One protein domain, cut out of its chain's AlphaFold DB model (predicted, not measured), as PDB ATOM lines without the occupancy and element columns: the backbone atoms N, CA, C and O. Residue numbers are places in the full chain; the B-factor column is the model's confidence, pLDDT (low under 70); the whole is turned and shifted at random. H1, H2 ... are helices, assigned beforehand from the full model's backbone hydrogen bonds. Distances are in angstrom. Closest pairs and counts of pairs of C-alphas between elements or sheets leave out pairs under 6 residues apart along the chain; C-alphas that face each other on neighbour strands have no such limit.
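AT A GLANCE: This is residues 73 to 120 of the 120 residues of the protein "Tn3 transposase DDE domain-containing protein" of Izhakiella capsodis (UniProt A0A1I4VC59). Little of this domain is regular structure: it is a tangle of loops with three short helices, H1, H2 and H3, set round it, none touching another. In the middle residues 81 to 82 pair with residues 98 to 99, and the tail of residues 109 to 120 folds back from H3 past them. The printed part has 48 residues, with 16 in the three helices, in that order, and no named strand; its class is all helix. It is only just loose, close to compact, with a radius of gyration of the C-alphas of 11.6 A, and spans 32 by 23 by 18 A.

HOW THE PARTS SIT: Start at H1, residues 73 to 77; it is apart from H2, residues 86 to 89, and from H3, residues 102 to 108. H2 and H3 are apart too. The short pairing of residues 81 to 82 with 98 to 99 is parallel. In H1 and H3 every O i to N i+4 pair is within hydrogen-bond range; H2 is too short for such a pair.

IN THESE COORDINATES: Find C-alpha 73 at (173.489, 165.680, 152.752); H1 runs 6.2 A from there. H2 spans 5.6 A from C-alpha 86 at (174.562, 176.980, 170.666). H3 runs 10.1 A, to C-alpha 108 at (187.524, 157.006, 176.322).

THE WHOLE: The C-alphas of Lys 91 and Lys 108, the two farthest apart, are 32.4 A apart. The printed part has no cut; the link from H1 to H2 is short and that from H2 to H3 long. Residues 106 to 111 stand free. Look to residues 108 to 120 for pLDDT under 70.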
ATOM      1  N   LEU A  73     173.057 164.552 151.933       85.25
ATOM      2  CA  LEU A  73     173.489 165.680 152.752       85.25
ATOM      3  C   LEU A  73     172.784 165.689 154.115       85.25
ATOM      4  O   LEU A  73     173.441 165.847 155.142       85.25
ATOM      5  N   ASN A  74     171.471 165.446 154.153       88.19
ATOM      6  CA  ASN A  74     170.679 165.479 155.387       88.19
ATOM      7  C   ASN A  74     171.176 164.450 156.410       88.19
ATOM      8  O   ASN A  74     171.253 164.737 157.608       88.19
ATOM      9  N   LYS A  75     171.570 163.258 155.954       88.69
ATOM     10  CA  LYS A  75     172.173 162.232 156.811       88.69
ATOM     11  C   LYS A  75     173.537 162.641 157.362       88.69
ATOM     12  O   LYS A  75     173.866 162.247 158.482       88.69
ATOM     13  N   GLN A  76     174.338 163.402 156.615       85.75
ATOM     14  CA  GLN A  76     175.629 163.887 157.115       85.75
ATOM     15  C   GLN A  76     175.470 165.067 158.074       85.75
ATOM     16  O   GLN A  76     176.151 165.097 159.096       85.75
ATOM     17  N   LEU A  77     174.524 165.975 157.816       86.06
ATOM     18  CA  LEU A  77     174.228 167.103 158.707       86.06
ATOM     19  C   LEU A  77     173.807 166.643 160.110       86.06
ATOM     20  O   LEU A  77     174.211 167.243 161.102       86.06
ATOM     21  N   LYS A  78     173.109 165.505 160.216       87.25
ATOM     22  CA  LYS A  78     172.788 164.857 161.504       87.25
ATOM     23  C   LYS A  78     174.009 164.417 162.323       87.25
ATOM     24  O   LYS A  78     173.854 164.006 163.466       87.25
ATOM     25  N   LYS A  79     175.213 164.450 161.750       84.00
ATOM     26  CA  LYS A  79     176.472 164.101 162.425       84.00
ATOM     27  C   LYS A  79     177.322 165.328 162.755       84.00
ATOM     28  O   LYS A  79     178.481 165.156 163.133       84.00
ATOM     29  N   LEU A  80     176.790 166.535 162.569       83.88
ATOM     30  CA  LEU A  80     177.481 167.778 162.881       83.88
ATOM     31  C   LEU A  80     177.212 168.168 164.337       83.88
ATOM     32  O   LEU A  80     176.073 168.442 164.706       83.88
ATOM     33  N   TYR A  81     178.260 168.211 165.151       84.69
ATOM     34  CA  TYR A  81     178.174 168.537 166.574       84.69
ATOM     35  C   TYR A  81     178.910 169.838 166.869       84.69
ATOM     36  O   TYR A  81     179.818 170.223 166.132       84.69
ATOM     37  N   PHE A  82     178.540 170.493 167.963       82.88
ATOM     38  CA  PHE A  82     179.198 171.704 168.433       82.88
ATOM     39  C   PHE A  82     179.891 171.506 169.778       82.88
ATOM     40  O   PHE A  82     179.497 170.666 170.584       82.88
ATOM     41  N   THR A  83     180.927 172.295 170.035       78.00
ATOM     42  CA  THR A  83     181.726 172.242 171.276       78.00
ATOM     43  C   THR A  83     181.556 173.468 172.167       78.00
ATOM     44  O   THR A  83     181.920 173.401 173.335       78.00
ATOM     45  N   TRP A  84     180.994 174.560 171.645       77.19
ATOM     46  CA  TRP A  84     180.730 175.807 172.376       77.19
ATOM     47  C   TRP A  84     179.229 176.006 172.604       77.19
ATOM     48  O   TRP A  84     178.426 175.126 172.327       77.19
ATOM     49  N   GLU A  85     178.810 177.164 173.103       81.69
ATOM     50  CA  GLU A  85     177.386 177.452 173.240       81.69
ATOM     51  C   GLU A  85     176.662 177.482 171.887       81.69
ATOM     52  O   GLU A  85     177.148 178.042 170.903       81.69
ATOM     53  N   ARG A  86     175.430 176.961 171.858       78.06
ATOM     54  CA  ARG A  86     174.562 176.980 170.666       78.06
ATOM     55  C   ARG A  86     174.350 178.393 170.103       78.06
ATOM     56  O   ARG A  86     174.132 178.555 168.904       78.06
ATOM     57  N   SER A  87     174.418 179.413 170.959       84.81
ATOM     58  CA  SER A  87     174.318 180.833 170.602       84.81
ATOM     59  C   SER A  87     175.340 181.248 169.533       84.81
ATOM     60  O   SER A  87     174.980 182.007 168.632       84.81
ATOM     61  N   ALA A  88     176.556 180.688 169.566       84.56
ATOM     62  CA  ALA A  88     177.635 180.990 168.622       84.56
ATOM     63  C   ALA A  88     177.299 180.600 167.172       84.56
ATOM     64  O   ALA A  88     177.803 181.208 166.231       84.56
ATOM     65  N   TYR A  89     176.402 179.629 166.990       83.62
ATOM     66  CA  TYR A  89     176.078 179.040 165.691       83.62
ATOM     67  C   TYR A  89     174.770 179.558 165.089       83.62
ATOM     68  O   TYR A  89     174.438 179.212 163.960       83.62
ATOM     69  N   LYS A  90     174.013 180.408 165.802       84.19
ATOM     70  CA  LYS A  90     172.692 180.886 165.339       84.19
ATOM     71  C   LYS A  90     172.733 181.626 164.000       84.19
ATOM     72  O   LYS A  90     171.729 181.658 163.300       84.19
ATOM     73  N   LYS A  91     173.866 182.253 163.673       86.94
ATOM     74  CA  LYS A  91     174.057 183.009 162.426       86.94
ATOM     75  C   LYS A  91     174.518 182.135 161.256       86.94
ATOM     76  O   LYS A  91     174.641 182.640 160.147       86.94
ATOM     77  N   TRP A  92     174.836 180.864 161.497       84.00
ATOM     78  CA  TRP A  92     175.413 179.992 160.478       84.00
ATOM     79  C   TRP A  92     174.312 179.343 159.643       84.00
ATOM     80  O   TRP A  92     173.272 178.944 160.168       84.00
ATOM     81  N   LEU A  93     174.572 179.206 158.340       86.75
ATOM     82  CA  LEU A  93     173.656 178.558 157.398       86.75
ATOM     83  C   LEU A  93     173.390 177.096 157.780       86.75
ATOM     84  O   LEU A  93     172.267 176.612 157.679       86.75
ATOM     85  N   ILE A  94     174.434 176.403 158.233       85.00
ATOM     86  CA  ILE A  94     174.363 175.012 158.667       85.00
ATOM     87  C   ILE A  94     174.480 174.983 160.184       85.00
ATOM     88  O   ILE A  94     175.526 175.319 160.743       85.00
ATOM     89  N   GLN A  95     173.403 174.560 160.844       84.38
ATOM     90  CA  GLN A  95     173.367 174.462 162.296       84.38
ATOM     91  C   GLN A  95     173.730 173.042 162.762       84.38
ATOM     92  O   GLN A  95     173.163 172.068 162.261       84.38
ATOM     93  N   PRO A  96     174.654 172.909 163.726       85.81
ATOM     94  CA  PRO A  96     174.989 171.627 164.332       85.81
ATOM     95  C   PRO A  96     173.820 171.100 165.178       85.81
ATOM     96  O   PRO A  96     173.080 171.868 165.802       85.81
ATOM     97  N   VAL A  97     173.650 169.777 165.210       87.38
ATOM     98  CA  VAL A  97     172.476 169.145 165.828       87.38
ATOM     99  C   VAL A  97     172.545 169.128 167.352       87.38
ATOM    100  O   VAL A  97     171.542 169.418 168.007       87.38
ATOM    101  N   GLU A  98     173.717 168.855 167.924       85.94
ATOM    102  CA  GLU A  98     173.872 168.625 169.362       85.94
ATOM    103  C   GLU A  98     175.267 169.012 169.872       85.94
ATOM    104  O   GLU A  98     176.235 169.080 169.106       85.94
ATOM    105  N   GLN A  99     175.361 169.280 171.179       86.19
ATOM    106  CA  GLN A  99     176.626 169.533 171.854       86.19
ATOM    107  C   GLN A  99     177.386 168.228 172.048       86.19
ATOM    108  O   GLN A  99     176.831 167.225 172.493       86.19
ATOM    109  N   ILE A 100     178.680 168.243 171.763       85.12
ATOM    110  CA  ILE A 100     179.512 167.076 171.998       85.12
ATOM    111  C   ILE A 100     179.879 166.943 173.478       85.12
ATOM    112  O   ILE A 100     180.237 167.916 174.143       85.12
ATOM    113  N   ASN A 101     179.847 165.712 173.988       85.31
ATOM    114  CA  ASN A 101     180.315 165.406 175.334       85.31
ATOM    115  C   ASN A 101     181.849 165.275 175.339       85.31
ATOM    116  O   ASN A 101     182.399 164.211 175.045       85.31
ATOM    117  N   GLN A 102     182.537 166.377 175.646       82.06
ATOM    118  CA  GLN A 102     184.004 166.442 175.659       82.06
ATOM    119  C   GLN A 102     184.623 165.511 176.709       82.06
ATOM    120  O   GLN A 102     185.613 164.834 176.424       82.06
ATOM    121  N   ASP A 103     184.004 165.403 177.886       84.00
ATOM    122  CA  ASP A 103     184.485 164.534 178.962       84.00
ATOM    123  C   ASP A 103     184.505 163.065 178.537       84.00
ATOM    124  O   ASP A 103     185.455 162.336 178.829       84.00
ATOM    125  N   LEU A 104     183.479 162.618 177.808       81.81
ATOM    126  CA  LEU A 104     183.404 161.254 177.292       81.81
ATOM    127  C   LEU A 104     184.517 160.967 176.275       81.81
ATOM    128  O   LEU A 104     185.082 159.872 176.280       81.81
ATOM    129  N   ILE A 105     184.842 161.944 175.424       78.69
ATOM    130  CA  ILE A 105     185.907 161.832 174.417       78.69
ATOM    131  C   ILE A 105     187.263 161.685 175.101       78.69
ATOM    132  O   ILE A 105     188.002 160.743 174.801       78.69
ATOM    133  N   ILE A 106     187.554 162.569 176.060       79.62
ATOM    134  CA  ILE A 106     188.807 162.564 176.823       79.62
ATOM    135  C   ILE A 106     188.951 161.247 177.592       79.62
ATOM    136  O   ILE A 106     189.981 160.579 177.495       79.62
ATOM    137  N   ARG A 107     187.900 160.821 178.306       78.69
ATOM    138  CA  ARG A 107     187.923 159.598 179.127       78.69
ATOM    139  C   ARG A 107     188.101 158.330 178.305       78.69
ATOM    140  O   ARG A 107     188.819 157.432 178.734       78.69
ATOM    141  N   LYS A 108     187.453 158.224 177.141       68.25
ATOM    142  CA  LYS A 108     187.524 157.006 176.322       68.25
ATOM    143  C   LYS A 108     188.767 156.934 175.423       68.25
ATOM    144  O   LYS A 108     188.906 155.938 174.720       68.25
ATOM    145  N   LYS A 109     189.647 157.951 175.405       57.72
ATOM    146  CA  LYS A 109     190.751 158.072 174.421       57.72
ATOM    147  C   LYS A 109     190.278 157.865 172.969       57.72
ATOM    148  O   LYS A 109     191.051 157.471 172.100       57.72
ATOM    149  N   ILE A 110     189.000 158.119 172.688       52.81
ATOM    150  CA  ILE A 110     188.473 158.005 171.332       52.81
ATOM    151  C   ILE A 110     188.892 159.282 170.622       52.81
ATOM    152  O   ILE A 110     188.395 160.356 170.956       52.81
ATOM    153  N   MET A 111     189.776 159.168 169.630       47.94
ATOM    154  CA  MET A 111     190.052 160.229 168.660       47.94
ATOM    155  C   MET A 111     188.777 160.513 167.848       47.94
ATOM    156  O   MET A 111     188.580 160.040 166.733       47.94
ATOM    157  N   SER A 112     187.856 161.260 168.446       43.75
ATOM    158  CA  SER A 112     186.679 161.788 167.772       43.75
ATOM    159  C   SER A 112     187.108 163.110 167.167       43.75
ATOM    160  O   SER A 112     187.303 164.082 167.892       43.75
ATOM    161  N   ILE A 113     187.316 163.155 165.855       49.03
ATOM    162  CA  ILE A 113     187.650 164.414 165.190       49.03
ATOM    163  C   ILE A 113     186.378 165.249 165.114       49.03
ATOM    164  O   ILE A 113     185.429 164.918 164.400       49.03
ATOM    165  N   VAL A 114     186.356 166.296 165.936       51.03
ATOM    166  CA  VAL A 114     185.280 167.277 166.019       51.03
ATOM    167  C   VAL A 114     185.625 168.413 165.073       51.03
ATOM    168  O   VAL A 114     186.525 169.206 165.336       51.03
ATOM    169  N   LEU A 115     184.929 168.469 163.945       45.75
ATOM    170  CA  LEU A 115     185.069 169.559 162.990       45.75
ATOM    171  C   LEU A 115     184.207 170.735 163.439       45.75
ATOM    172  O   LEU A 115     183.003 170.754 163.211       45.75
ATOM    173  N   SER A 116     184.845 171.727 164.055       43.88
ATOM    174  CA  SER A 116     184.324 173.091 164.105       43.88
ATOM    175  C   SER A 116     185.091 173.910 163.080       43.88
ATOM    176  O   SER A 116     186.072 174.571 163.410       43.88
ATOM    177  N   LEU A 117     184.682 173.811 161.816       41.94
ATOM    178  CA  LEU A 117     185.231 174.663 160.770       41.94
ATOM    179  C   LEU A 117     184.635 176.056 160.945       41.94
ATOM    180  O   LEU A 117     183.425 176.251 160.822       41.94
ATOM    181  N   ARG A 118     185.504 177.008 161.278       32.91
ATOM    182  CA  ARG A 118     185.251 178.426 161.072       32.91
ATOM    183  C   ARG A 118     185.133 178.633 159.565       32.91
ATOM    184  O   ARG A 118     186.100 178.438 158.834       32.91
ATOM    185  N   TRP A 119     183.928 178.939 159.109       35.66
ATOM    186  CA  TRP A 119     183.738 179.578 157.816       35.66
ATOM    187  C   TRP A 119     184.007 181.067 158.053       35.66
ATOM    188  O   TRP A 119     183.069 181.824 158.295       35.66
ATOM    189  N   ASP A 120     185.291 181.423 158.146       32.34
ATOM    190  CA  ASP A 120     185.751 182.817 158.151       32.34
ATOM    191  C   ASP A 120     185.829 183.320 156.703       32.34
ATOM    192  O   ASP A 120     186.369 182.568 155.854       32.34
TER     193      ASP A 120